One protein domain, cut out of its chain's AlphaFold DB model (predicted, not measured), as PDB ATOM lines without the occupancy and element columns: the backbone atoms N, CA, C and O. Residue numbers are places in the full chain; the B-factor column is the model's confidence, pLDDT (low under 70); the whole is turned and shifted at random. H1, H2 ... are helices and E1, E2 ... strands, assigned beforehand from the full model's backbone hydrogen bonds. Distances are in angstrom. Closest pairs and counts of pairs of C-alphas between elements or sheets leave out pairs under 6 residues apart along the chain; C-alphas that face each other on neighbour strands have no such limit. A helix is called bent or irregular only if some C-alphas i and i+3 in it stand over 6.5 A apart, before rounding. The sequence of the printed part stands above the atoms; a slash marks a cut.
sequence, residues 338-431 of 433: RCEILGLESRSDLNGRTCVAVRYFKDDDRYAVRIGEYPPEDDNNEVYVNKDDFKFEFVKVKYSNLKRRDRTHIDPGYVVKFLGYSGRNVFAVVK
ATOM      1  N   ARG A 338     142.947 156.873 174.600       93.00
ATOM      2  CA  ARG A 338     143.535 157.144 173.285       93.00
ATOM      3  C   ARG A 338     144.814 157.957 173.495       93.00
ATOM      4  O   ARG A 338     144.903 158.822 174.368       93.00
ATOM      5  N   CYS A 339     145.845 157.613 172.743       94.69
ATOM      6  CA  CYS A 339     147.181 158.178 172.843       94.69
ATOM      7  C   CYS A 339     147.735 158.471 171.448       94.69
ATOM      8  O   CYS A 339     147.290 157.891 170.462       94.69
ATOM      9  N   GLU A 340     148.733 159.338 171.376       94.06
ATOM     10  CA  GLU A 340     149.556 159.607 170.199       94.06
ATOM     11  C   GLU A 340     150.928 158.945 170.388       94.06
ATOM     12  O   GLU A 340     151.516 159.046 171.471       94.06
ATOM     13  N   ILE A 341     151.416 158.239 169.363       95.94
ATOM     14  CA  ILE A 341     152.733 157.584 169.378       95.94
ATOM     15  C   ILE A 341     153.806 158.609 168.991       95.94
ATOM     16  O   ILE A 341     153.675 159.294 167.979       95.94
ATOM     17  N   LEU A 342     154.877 158.703 169.780       95.94
ATOM     18  CA  LEU A 342     155.951 159.688 169.609       95.94
ATOM     19  C   LEU A 342     157.334 159.039 169.738       95.94
ATOM     20  O   LEU A 342     157.566 158.263 170.661       95.94
ATOM     21  N   GLY A 343     158.282 159.407 168.871       94.25
ATOM     22  CA  GLY A 343     159.695 159.013 168.975       94.25
ATOM     23  C   GLY A 343     159.974 157.505 168.882       94.25
ATOM     24  O   GLY A 343     160.945 157.029 169.468       94.25
ATOM     25  N   LEU A 344     159.119 156.728 168.211       93.50
ATOM     26  CA  LEU A 344     159.259 155.275 168.098       93.50
ATOM     27  C   LEU A 344     160.245 154.897 166.978       93.50
ATOM     28  O   LEU A 344     159.849 154.626 165.849       93.50
ATOM     29  N   GLU A 345     161.541 154.873 167.294       92.62
ATOM     30  CA  GLU A 345     162.636 154.619 166.336       92.62
ATOM     31  C   GLU A 345     162.457 153.335 165.506       92.62
ATOM     32  O   GLU A 345     162.703 153.330 164.303       92.62
ATOM     33  N   SER A 346     161.990 152.246 166.127       91.50
ATOM     34  CA  SER A 346     161.843 150.935 165.475       91.50
ATOM     35  C   SER A 346     160.665 150.829 164.497       91.50
ATOM     36  O   SER A 346     160.572 149.842 163.773       91.50
ATOM     37  N   ARG A 347     159.734 151.790 164.533       92.00
ATOM     38  CA  ARG A 347     158.529 151.885 163.693       92.00
ATOM     39  C   ARG A 347     158.177 153.360 163.515       92.00
ATOM     40  O   ARG A 347     157.212 153.874 164.085       92.00
ATOM     41  N   SER A 348     159.036 154.065 162.782       92.75
ATOM     42  CA  SER A 348     158.934 155.513 162.601       92.75
ATOM     43  C   SER A 348     157.681 155.939 161.826       92.75
ATOM     44  O   SER A 348     157.199 157.050 162.032       92.75
ATOM     45  N   ASP A 349     157.114 155.023 161.035       90.75
ATOM     46  CA  ASP A 349     155.813 155.088 160.353       90.75
ATOM     47  C   ASP A 349     154.608 155.244 161.298       90.75
ATOM     48  O   ASP A 349     153.524 155.641 160.871       90.75
ATOM     49  N   LEU A 350     154.781 154.936 162.588       92.06
ATOM     50  CA  LEU A 350     153.728 155.067 163.593       92.06
ATOM     51  C   LEU A 350     153.744 156.413 164.323       92.06
ATOM     52  O   LEU A 350     152.794 156.710 165.045       92.06
ATOM     53  N   ASN A 351     154.778 157.241 164.155       94.00
ATOM     54  CA  ASN A 351     154.855 158.532 164.840       94.00
ATOM     55  C   ASN A 351     153.735 159.477 164.378       94.00
ATOM     56  O   ASN A 351     153.477 159.618 163.186       94.00
ATOM     57  N   GLY A 352     153.049 160.108 165.331       89.69
ATOM     58  CA  GLY A 352     151.860 160.928 165.088       89.69
ATOM     59  C   GLY A 352     150.562 160.133 164.874       89.69
ATOM     60  O   GLY A 352     149.482 160.713 164.990       89.69
ATOM     61  N   ARG A 353     150.608 158.810 164.634       91.31
ATOM     62  CA  ARG A 353     149.385 157.983 164.596       91.31
ATOM     63  C   ARG A 353     148.799 157.851 166.002       91.31
ATOM     64  O   ARG A 353     149.524 157.691 166.989       91.31
ATOM     65  N   THR A 354     147.468 157.863 166.092       91.31
ATOM     66  CA  THR A 354     146.772 157.629 167.366       91.31
ATOM     67  C   THR A 354     146.450 156.156 167.586       91.31
ATOM     68  O   THR A 354     146.011 155.460 166.670       91.31
ATOM     69  N   CYS A 355     146.624 155.696 168.819       91.94
ATOM     70  CA  CYS A 355     146.420 154.325 169.270       91.94
ATOM     71  C   CYS A 355     145.615 154.298 170.579       91.94
ATOM     72  O   CYS A 355     145.361 155.338 171.183       91.94
ATOM     73  N   VAL A 356     145.217 153.114 171.042       90.94
ATOM     74  CA  VAL A 356     144.508 152.922 172.319       90.94
ATOM     75  C   VAL A 356     145.301 151.956 173.185       90.94
ATOM     76  O   VAL A 356     145.587 150.832 172.768       90.94
ATOM     77  N   ALA A 357     145.682 152.369 174.391       89.69
ATOM     78  CA  ALA A 357     146.554 151.571 175.247       89.69
ATOM     79  C   ALA A 357     145.752 150.498 176.011       89.69
ATOM     80  O   ALA A 357     145.112 150.776 177.024       89.69
ATOM     81  N   VAL A 358     145.764 149.257 175.513       84.94
ATOM     82  CA  VAL A 358     144.873 148.178 175.987       84.94
ATOM     83  C   VAL A 358     145.408 147.404 177.194       84.94
ATOM     84  O   VAL A 358     144.624 146.852 177.963       84.94
ATOM     85  N   ARG A 359     146.732 147.331 177.378       84.31
ATOM     86  CA  ARG A 359     147.358 146.586 178.484       84.31
ATOM     87  C   ARG A 359     148.755 147.106 178.783       84.31
ATOM     88  O   ARG A 359     149.545 147.273 177.862       84.31
ATOM     89  N   TYR A 360     149.078 147.269 180.062       85.31
ATOM     90  CA  TYR A 360     150.413 147.629 180.541       85.31
ATOM     91  C   TYR A 360     151.209 146.392 180.999       85.31
ATOM     92  O   TYR A 360     150.647 145.467 181.593       85.31
ATOM     93  N   PHE A 361     152.517 146.387 180.741       84.62
ATOM     94  CA  PHE A 361     153.487 145.386 181.184       84.62
ATOM     95  C   PHE A 361     154.525 146.080 182.076       84.62
ATOM     96  O   PHE A 361     155.477 146.684 181.584       84.62
ATOM     97  N   LYS A 362     154.313 146.021 183.399       82.25
ATOM     98  CA  LYS A 362     155.094 146.785 184.388       82.25
ATOM     99  C   LYS A 362     156.595 146.482 184.337       82.25
ATOM    100  O   LYS A 362     157.394 147.395 184.493       82.25
ATOM    101  N   ASP A 363     156.957 145.225 184.111       86.19
ATOM    102  CA  ASP A 363     158.345 144.741 184.154       86.19
ATOM    103  C   ASP A 363     159.184 145.207 182.944       86.19
ATOM    104  O   ASP A 363     160.384 144.958 182.880       86.19
ATOM    105  N   ASP A 364     158.538 145.871 181.980       85.00
ATOM    106  CA  ASP A 364     159.053 146.213 180.650       85.00
ATOM    107  C   ASP A 364     158.776 147.695 180.278       85.00
ATOM    108  O   ASP A 364     159.095 148.121 179.171       85.00
ATOM    109  N   ASP A 365     158.120 148.458 181.173       90.19
ATOM    110  CA  ASP A 365     157.535 149.806 180.961       90.19
ATOM    111  C   ASP A 365     156.868 150.002 179.581       90.19
ATOM    112  O   ASP A 365     156.953 151.047 178.927       90.19
ATOM    113  N   ARG A 366     156.208 148.946 179.094       92.00
ATOM    114  CA  ARG A 366     155.597 148.902 177.762       92.00
ATOM    115  C   ARG A 366     154.101 148.670 177.848       92.00
ATOM    116  O   ARG A 366     153.615 147.861 178.634       92.00
ATOM    117  N   TYR A 367     153.363 149.353 176.987       89.81
ATOM    118  CA  TYR A 367     151.968 149.064 176.702       89.81
ATOM    119  C   TYR A 367     151.875 148.217 175.433       89.81
ATOM    120  O   TYR A 367     152.576 148.481 174.458       89.81
ATOM    121  N   ALA A 368     150.966 147.242 175.413       90.31
ATOM    122  CA  ALA A 368     150.327 146.876 174.155       90.31
ATOM    123  C   ALA A 368     149.344 147.995 173.804       90.31
ATOM    124  O   ALA A 368     148.439 148.301 174.590       90.31
ATOM    125  N   VAL A 369     149.524 148.591 172.631       91.75
ATOM    126  CA  VAL A 369     148.594 149.560 172.056       91.75
ATOM    127  C   VAL A 369     147.911 148.949 170.841       91.75
ATOM    128  O   VAL A 369     148.554 148.283 170.030       91.75
ATOM    129  N   ARG A 370     146.603 149.169 170.731       89.56
ATOM    130  CA  ARG A 370     145.802 148.862 169.549       89.56
ATOM    131  C   ARG A 370     145.863 150.058 168.609       89.56
ATOM    132  O   ARG A 370     145.488 151.160 169.008       89.56
ATOM    133  N   ILE A 371     146.314 149.848 167.384       86.31
ATOM    134  CA  ILE A 371     146.318 150.847 166.318       86.31
ATOM    135  C   ILE A 371     145.210 150.460 165.344       86.31
ATOM    136  O   ILE A 371     145.132 149.310 164.917       86.31
ATOM    137  N   GLY A 372     144.326 151.406 165.033       72.19
ATOM    138  CA  GLY A 372     143.349 151.224 163.966       72.19
ATOM    139  C   GLY A 372     144.024 151.371 162.611       72.19
ATOM    140  O   GLY A 372     144.705 152.372 162.361       72.19
ATOM    141  N   GLU A 373     143.804 150.399 161.736       52.75
ATOM    142  CA  GLU A 373     143.794 150.669 160.306       52.75
ATOM    143  C   GLU A 373     142.347 150.986 159.934       52.75
ATOM    144  O   GLU A 373     141.432 150.215 160.229       52.75
ATOM    145  N   TYR A 374     142.129 152.161 159.347       54.09
ATOM    146  CA  TYR A 374     140.871 152.423 158.664       54.09
ATOM    147  C   TYR A 374     140.811 151.526 157.421       54.09
ATOM    148  O   TYR A 374     141.864 151.256 156.830       54.09
ATOM    149  N   PRO A 375     139.623 151.064 156.999       41.69
ATOM    150  CA  PRO A 375     139.469 150.504 155.663       41.69
ATOM    151  C   PRO A 375     139.986 151.505 154.619       41.69
ATOM    152  O   PRO A 375     139.903 152.716 154.857       41.69
ATOM    153  N   PRO A 376     140.557 151.027 153.501       36.88
ATOM    154  CA  PRO A 376     141.052 151.907 152.455       36.88
ATOM    155  C   PRO A 376     139.928 152.792 151.911       36.88
ATOM    156  O   PRO A 376     138.752 152.428 151.938       36.88
ATOM    157  N   GLU A 377     140.327 153.963 151.430       41.97
ATOM    158  CA  GLU A 377     139.438 154.968 150.856       41.97
ATOM    159  C   GLU A 377     138.742 154.417 149.602       41.97
ATOM    160  O   GLU A 377     139.349 153.673 148.828       41.97
ATOM    161  N   ASP A 378     137.477 154.794 149.400       44.59
ATOM    162  CA  ASP A 378     136.832 154.713 148.092       44.59
ATOM    163  C   ASP A 378     136.996 156.060 147.363       44.59
ATOM    164  O   ASP A 378     137.238 157.094 147.993       44.59
ATOM    165  N   ASP A 379     136.856 156.067 146.035       44.84
ATOM    166  CA  ASP A 379     137.052 157.276 145.218       44.84
ATOM    167  C   ASP A 379     136.015 158.393 145.505       44.84
ATOM    168  O   ASP A 379     136.156 159.508 145.003       44.84
ATOM    169  N   ASN A 380     134.983 158.115 146.317       48.75
ATOM    170  CA  ASN A 380     133.942 159.064 146.725       48.75
ATOM    171  C   ASN A 380     134.178 159.670 148.122       48.75
ATOM    172  O   ASN A 380     133.422 160.551 148.530       48.75
ATOM    173  N   ASN A 381     135.228 159.244 148.839       46.16
ATOM    174  CA  ASN A 381     135.594 159.717 150.181       46.16
ATOM    175  C   ASN A 381     134.541 159.384 151.277       46.16
ATOM    176  O   ASN A 381     134.563 159.989 152.352       46.16
ATOM    177  N   GLU A 382     133.654 158.403 151.041       44.94
ATOM    178  CA  GLU A 382     132.650 157.906 152.000       44.94
ATOM    179  C   GLU A 382     132.964 156.456 152.406       44.94
ATOM    180  O   GLU A 382     132.686 155.507 151.672       44.94
ATOM    181  N   VAL A 383     133.515 156.237 153.607       47.25
ATOM    182  CA  VAL A 383     133.922 154.884 154.011       47.25
ATOM    183  C   VAL A 383     132.719 154.103 154.557       47.25
ATOM    184  O   VAL A 383     132.307 154.244 155.712       47.25
ATOM    185  N   TYR A 384     132.149 153.250 153.711       51.31
ATOM    186  CA  TYR A 384     131.121 152.276 154.078       51.31
ATOM    187  C   TYR A 384     131.768 151.056 154.754       51.31
ATOM    188  O   TYR A 384     132.385 150.230 154.086       51.31
ATOM    189  N   VAL A 385     131.644 150.947 156.082       49.41
ATOM    190  CA  VAL A 385     132.371 149.953 156.898       49.41
ATOM    191  C   VAL A 385     131.405 149.025 157.632       49.41
ATOM    192  O   VAL A 385     130.616 149.499 158.454       49.41
ATOM    193  N   ASN A 386     131.503 147.708 157.424       49.56
ATOM    194  CA  ASN A 386     130.895 146.753 158.348       49.56
ATOM    195  C   ASN A 386     131.815 146.569 159.572       49.56
ATOM    196  O   ASN A 386     133.037 146.681 159.488       49.56
ATOM    197  N   LYS A 387     131.248 146.281 160.749       47.06
ATOM    198  CA  LYS A 387     132.008 146.175 162.010       47.06
ATOM    199  C   LYS A 387     133.105 145.103 161.970       47.06
ATOM    200  O   LYS A 387     134.093 145.235 162.690       47.06
ATOM    201  N   ASP A 388     132.947 144.102 161.109       47.66
ATOM    202  CA  ASP A 388     133.892 143.002 160.908       47.66
ATOM    203  C   ASP A 388     135.142 143.400 160.091       47.66
ATOM    204  O   ASP A 388     136.159 142.710 160.150       47.66
ATOM    205  N   ASP A 389     135.112 144.532 159.371       51.78
ATOM    206  CA  ASP A 389     136.220 144.996 158.517       51.78
ATOM    207  C   ASP A 389     137.336 145.725 159.295       51.78
ATOM    208  O   ASP A 389     138.412 145.997 158.751       51.78
ATOM    209  N   PHE A 390     137.107 146.055 160.573       57.75
ATOM    210  CA  PHE A 390     138.047 146.808 161.411       57.75
ATOM    211  C   PHE A 390     139.301 145.992 161.766       57.75
ATOM    212  O   PHE A 390     139.348 145.263 162.761       57.75
ATOM    213  N   LYS A 391     140.364 146.175 160.980       64.25
ATOM    214  CA  LYS A 391     141.686 145.597 161.246       64.25
ATOM    215  C   LYS A 391     142.443 146.403 162.302       64.25
ATOM    216  O   LYS A 391     142.452 147.635 162.313       64.25
ATOM    217  N   PHE A 392     143.101 145.675 163.200       73.38
ATOM    218  CA  PHE A 392     143.825 146.241 164.332       73.38
ATOM    219  C   PHE A 392     145.250 145.697 164.410       73.38
ATOM    220  O   PHE A 392     145.452 144.510 164.672       73.38
ATOM    221  N   GLU A 393     146.240 146.578 164.260       83.69
ATOM    222  CA  GLU A 393     147.623 146.256 164.607       83.69
ATOM    223  C   GLU A 393     147.798 146.352 166.135       83.69
ATOM    224  O   GLU A 393     147.303 147.286 166.772       83.69
ATOM    225  N   PHE A 394     148.521 145.406 166.742       88.31
ATOM    226  CA  PHE A 394     148.893 145.460 168.158       88.31
ATOM    227  C   PHE A 394     150.406 145.615 168.309       88.31
ATOM    228  O   PHE A 394     151.168 144.684 168.053       88.31
ATOM    229  N   VAL A 395     150.840 146.786 168.778       90.69
ATOM    230  CA  VAL A 395     152.259 147.157 168.884       90.69
ATOM    231  C   VAL A 395     152.655 147.301 170.354       90.69
ATOM    232  O   VAL A 395     151.865 147.760 171.179       90.69
ATOM    233  N   LYS A 396     153.888 146.914 170.704       93.25
ATOM    234  CA  LYS A 396     154.466 147.174 172.032       93.25
ATOM    235  C   LYS A 396     155.244 148.491 172.031       93.25
ATOM    236  O   LYS A 396     156.317 148.563 171.437       93.25
ATOM    237  N   VAL A 397     154.739 149.496 172.741       94.00
ATOM    238  CA  VAL A 397     155.290 150.863 172.785       94.00
ATOM    239  C   VAL A 397     155.609 151.234 174.239       94.00
ATOM    240  O   VAL A 397     154.834 150.892 175.134       94.00
ATOM    241  N   LYS A 398     156.753 151.880 174.511       94.88
ATOM    242  CA  LYS A 398     157.112 152.310 175.881       94.88
ATOM    243  C   LYS A 398     156.181 153.418 176.366       94.88
ATOM    244  O   LYS A 398     155.692 154.197 175.551       94.88
ATOM    245  N   TYR A 399     156.003 153.555 177.679       93.44
ATOM    246  CA  TYR A 399     155.256 154.682 178.248       93.44
ATOM    247  C   TYR A 399     155.822 156.043 177.800       93.44
ATOM    248  O   TYR A 399     155.062 156.923 177.405       93.44
ATOM    249  N   SER A 400     157.153 156.179 177.733       94.94
ATOM    250  CA  SER A 400     157.848 157.374 177.220       94.94
ATOM    251  C   SER A 400     157.530 157.742 175.763       94.94
ATOM    252  O   SER A 400     157.792 158.867 175.352       94.94
ATOM    253  N   ASN A 401     157.000 156.803 174.976       96.94
ATOM    254  CA  ASN A 401     156.656 156.981 173.565       96.94
ATOM    255  C   ASN A 401     155.140 157.195 173.351       96.94
ATOM    256  O   ASN A 401     154.672 157.108 172.216       96.94
ATOM    257  N   LEU A 402     154.362 157.448 174.416       95.75
ATOM    258  CA  LEU A 402     152.908 157.631 174.367       95.75
ATOM    259  C   LEU A 402     152.464 158.919 175.073       95.75
ATOM    260  O   LEU A 402     152.653 159.084 176.278       95.75
ATOM    261  N   LYS A 403     151.780 159.801 174.342       93.38
ATOM    262  CA  LYS A 403     151.137 161.008 174.886       93.38
ATOM    263  C   LYS A 403     149.624 160.805 174.943       93.38
ATOM    264  O   LYS A 403     149.026 160.471 173.927       93.38
ATOM    265  N   ARG A 404     148.985 161.020 176.102       93.31
ATOM    266  CA  ARG A 404     147.513 160.950 176.241       93.31
ATOM    267  C   ARG A 404     146.847 161.954 175.287       93.31
ATOM    268  O   ARG A 404     147.189 163.134 175.314       93.31
ATOM    269  N   ARG A 405     145.903 161.478 174.472       86.31
ATOM    270  CA  ARG A 405     145.153 162.242 173.462       86.31
ATOM    271  C   ARG A 405     143.768 161.612 173.277       86.31
ATOM    272  O   ARG A 405     143.475 160.977 172.263       86.31
ATOM    273  N   ASP A 406     142.950 161.736 174.317       88.62
ATOM    274  CA  ASP A 406     141.584 161.205 174.325       88.62
ATOM    275  C   ASP A 406     140.713 161.855 173.242       88.62
ATOM    276  O   ASP A 406     141.035 162.930 172.730       88.62
ATOM    277  N   ARG A 407     139.639 161.167 172.853       88.75
ATOM    278  CA  ARG A 407     138.668 161.669 171.879       88.75
ATOM    279  C   ARG A 407     137.848 162.804 172.490       88.75
ATOM    280  O   ARG A 407     137.524 162.775 173.675       88.75
ATOM    281  N   THR A 408     137.487 163.775 171.662       83.94
ATOM    282  CA  THR A 408     136.567 164.874 171.989       83.94
ATOM    283  C   THR A 408     135.621 165.099 170.811       83.94
ATOM    284  O   THR A 408     135.805 164.499 169.758       83.94
ATOM    285  N   HIS A 409     134.620 165.974 170.935       78.19
ATOM    286  CA  HIS A 409     133.778 166.330 169.784       78.19
ATOM    287  C   HIS A 409     134.560 167.062 168.667       78.19
ATOM    288  O   HIS A 409     134.093 167.113 167.537       78.19
ATOM    289  N   ILE A 410     135.755 167.597 168.970       78.62
ATOM    290  CA  ILE A 410     136.644 168.292 168.018       78.62
ATOM    291  C   ILE A 410     137.677 167.327 167.413       78.62
ATOM    292  O   ILE A 410     137.965 167.381 166.224       78.62
ATOM    293  N   ASP A 411     138.223 166.410 168.217       79.81
ATOM    294  CA  ASP A 411     139.074 165.305 167.759       79.81
ATOM    295  C   ASP A 411     138.401 163.964 168.107       79.81
ATOM    296  O   ASP A 411     138.847 163.260 169.021       79.81
ATOM    297  N   PRO A 412     137.310 163.584 167.410       80.44
ATOM    298  CA  PRO A 412     136.643 162.304 167.637       80.44
ATOM    299  C   PRO A 412     137.473 161.142 167.075       80.44
ATOM    300  O   PRO A 412     137.198 159.975 167.357       80.44
ATOM    301  N   GLY A 413     138.501 161.437 166.270       79.94
ATOM    302  CA  GLY A 413     139.340 160.504 165.520       79.94
ATOM    303  C   GLY A 413     138.676 159.917 164.269       79.94
ATOM    304  O   GLY A 413     139.380 159.642 163.304       79.94
ATOM    305  N   TYR A 414     137.353 159.744 164.279       76.88
ATOM    306  CA  TYR A 414     136.504 159.403 163.132       76.88
ATOM    307  C   TYR A 414     135.089 159.950 163.371       76.88
ATOM    308  O   TYR A 414     134.662 160.025 164.524       76.88
ATOM    309  N   VAL A 415     134.357 160.304 162.312       78.19
ATOM    310  CA  VAL A 415     132.946 160.726 162.394       78.19
ATOM    311  C   VAL A 415     132.049 159.562 161.970       78.19
ATOM    312  O   VAL A 415     132.372 158.849 161.022       78.19
ATOM    313  N   VAL A 416     130.926 159.352 162.662       78.94
ATOM    314  CA  VAL A 416     129.928 158.322 162.326       78.94
ATOM    315  C   VAL A 416     128.625 158.984 161.890       78.94
ATOM    316  O   VAL A 416     128.083 159.825 162.603       78.94
ATOM    317  N   LYS A 417     128.080 158.577 160.745       80.75
ATOM    318  CA  LYS A 417     126.793 159.058 160.225       80.75
ATOM    319  C   LYS A 417     125.815 157.891 160.155       80.75
ATOM    320  O   LYS A 417     126.112 156.897 159.501       80.75
ATOM    321  N   PHE A 418     124.673 157.994 160.831       82.69
ATOM    322  CA  PHE A 418     123.575 157.029 160.699       82.69
ATOM    323  C   PHE A 418     122.888 157.201 159.339       82.69
ATOM    324  O   PHE A 418     122.679 158.332 158.899       82.69
ATOM    325  N   LEU A 419     122.563 156.089 158.677       78.69
ATOM    326  CA  LEU A 419     121.991 156.065 157.321       78.69
ATOM    327  C   LEU A 419     120.546 155.535 157.272       78.69
ATOM    328  O   LEU A 419     119.967 155.451 156.191       78.69
ATOM    329  N   GLY A 420     119.961 155.184 158.423       72.94
ATOM    330  CA  GLY A 420     118.681 154.476 158.501       72.94
ATOM    331  C   GLY A 420     118.828 152.954 158.400       72.94
ATOM    332  O   GLY A 420     119.874 152.421 158.026       72.94
ATOM    333  N   TYR A 421     117.756 152.232 158.733       72.44
ATOM    334  CA  TYR A 421     117.727 150.760 158.722       72.44
ATOM    335  C   TYR A 421     117.362 150.143 157.356       72.44
ATOM    336  O   TYR A 421     117.287 148.925 157.225       72.44
ATOM    337  N   SER A 422     117.112 150.966 156.332       58.09
ATOM    338  CA  SER A 422     116.599 150.550 155.016       58.09
ATOM    339  C   SER A 422     117.679 150.158 153.992       58.09
ATOM    340  O   SER A 422     117.346 149.738 152.883       58.09
ATOM    341  N   GLY A 423     118.963 150.291 154.340       56.69
ATOM    342  CA  GLY A 423     120.108 149.981 153.476       56.69
ATOM    343  C   GLY A 423     120.931 148.772 153.935       56.69
ATOM    344  O   GLY A 423     120.719 148.217 155.008       56.69
ATOM    345  N   ARG A 424     121.936 148.382 153.134       52.59
ATOM    346  CA  ARG A 424     122.922 147.350 153.531       52.59
ATOM    347  C   ARG A 424     123.849 147.805 154.665       52.59
ATOM    348  O   ARG A 424     124.367 146.964 155.389       52.59
ATOM    349  N   ASN A 425     124.053 149.115 154.791       54.91
ATOM    350  CA  ASN A 425     124.949 149.739 155.757       54.91
ATOM    351  C   ASN A 425     124.125 150.671 156.650       54.91
ATOM    352  O   ASN A 425     123.521 151.613 156.147       54.91
ATOM    353  N   VAL A 426     124.113 150.420 157.960       61.19
ATOM    354  CA  VAL A 426     123.379 151.249 158.943       61.19
ATOM    355  C   VAL A 426     124.136 152.554 159.254       61.19
ATOM    356  O   VAL A 426     123.547 153.538 159.704       61.19
ATOM    357  N   PHE A 427     125.445 152.582 158.978       65.44
ATOM    358  CA  PHE A 427     126.325 153.727 159.201       65.44
ATOM    359  C   PHE A 427     127.323 153.920 158.052       65.44
ATOM    360  O   PHE A 427     127.736 152.950 157.416       65.44
ATOM    361  N   ALA A 428     127.768 155.162 157.865       61.56
ATOM    362  CA  ALA A 428     129.017 155.504 157.185       61.56
ATOM    363  C   ALA A 428     130.039 156.039 158.198       61.56
ATOM    364  O   ALA A 428     129.667 156.662 159.201       61.56
ATOM    365  N   VAL A 429     131.326 155.826 157.917       62.94
ATOM    366  CA  VAL A 429     132.441 156.476 158.611       62.94
ATOM    367  C   VAL A 429     133.015 157.548 157.690       62.94
ATOM    368  O   VAL A 429     133.383 157.268 156.552       62.94
ATOM    369  N   VAL A 430     133.093 158.779 158.188       63.03
ATOM    370  CA  VAL A 430     133.584 159.941 157.436       63.03
ATOM    371  C   VAL A 430     134.840 160.483 158.123       63.03
ATOM    372  O   VAL A 430     134.982 160.402 159.352       63.03
ATOM    373  N   LYS A 431     135.775 161.018 157.333       55.25
ATOM    374  CA  LYS A 431     136.900 161.800 157.865       55.25
ATOM    375  C   LYS A 431     136.353 163.050 158.582       55.25
ATOM    376  O   LYS A 431     135.383 163.626 158.096       55.25
TER     377      LYS A 431
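This is residues 338 to 431 of the 433 residues of the protein "RING-type domain-containing protein" of Fragilariopsis cylindrus CCMP1102 (UniProt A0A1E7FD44). A strongly twisted antiparallel sheet of five strands makes the larger lobe, with the short helix H1 grazing it, and the small hairpin of E6 and E7 makes the far end. The long link of residues 373 to 391 loops out from the sheet toward that hairpin and back. The printed part has 94 residues, in the order E1 H1 E2 E3 E4 E5 E6 E7; under half are in named elements, mostly strand. The sheet's order is E4 E3 E2 E1 E5. The whole is loose, with a radius of gyration of the C-alphas of 15.6 A, and spans 51 by 26 by 24 A, only just elongated.

Find C-alpha 338 at (143.535, 157.144, 173.285), where E1, residues 338 to 341, begins. H1 follows at residues 345 to 350; it is irregular, with C-alphas 346 and 349 8.9 A apart. E2, residues 354 to 361, is 19.6 A long and bends by 65 degrees at residue 358. E3, residues 366 to 372, and E4, residues 392 to 398, are each 18.6 A long. After E5, residues 402 to 404, come E6, residues 415 to 418, and E7, residues 427 to 430, ending at C-alpha 430 at (133.584, 159.941, 157.436).

E2, E3 and E4 form a meander, each the antiparallel neighbour of the one before; look for N 370 and O 356, 2.8 A, and N 369 and O 395, 2.9 A. E1 pairs with E2 through N 339 and O 355, 2.8 A, and with edge strand E5 through N 340 and O 403, 2.8 A. H1 only grazes the sheet with residues 346 to 350; 0 of 2 O i to N i+4 pairs and 1 of 3 O i to N i+3 pairs are within hydrogen-bond range. In the hairpin E6 and E7, N 417 and O 428 are 2.9 A apart; E3 and E7, for instance, are apart.

The C-alphas farthest apart, those of Asp 363 and Ser 422, are 51.2 A apart. The printed part has no cut, and E3 to E4 is the long link. Look for pLDDT under 70 at residues 373 to 391 and 422 to 431.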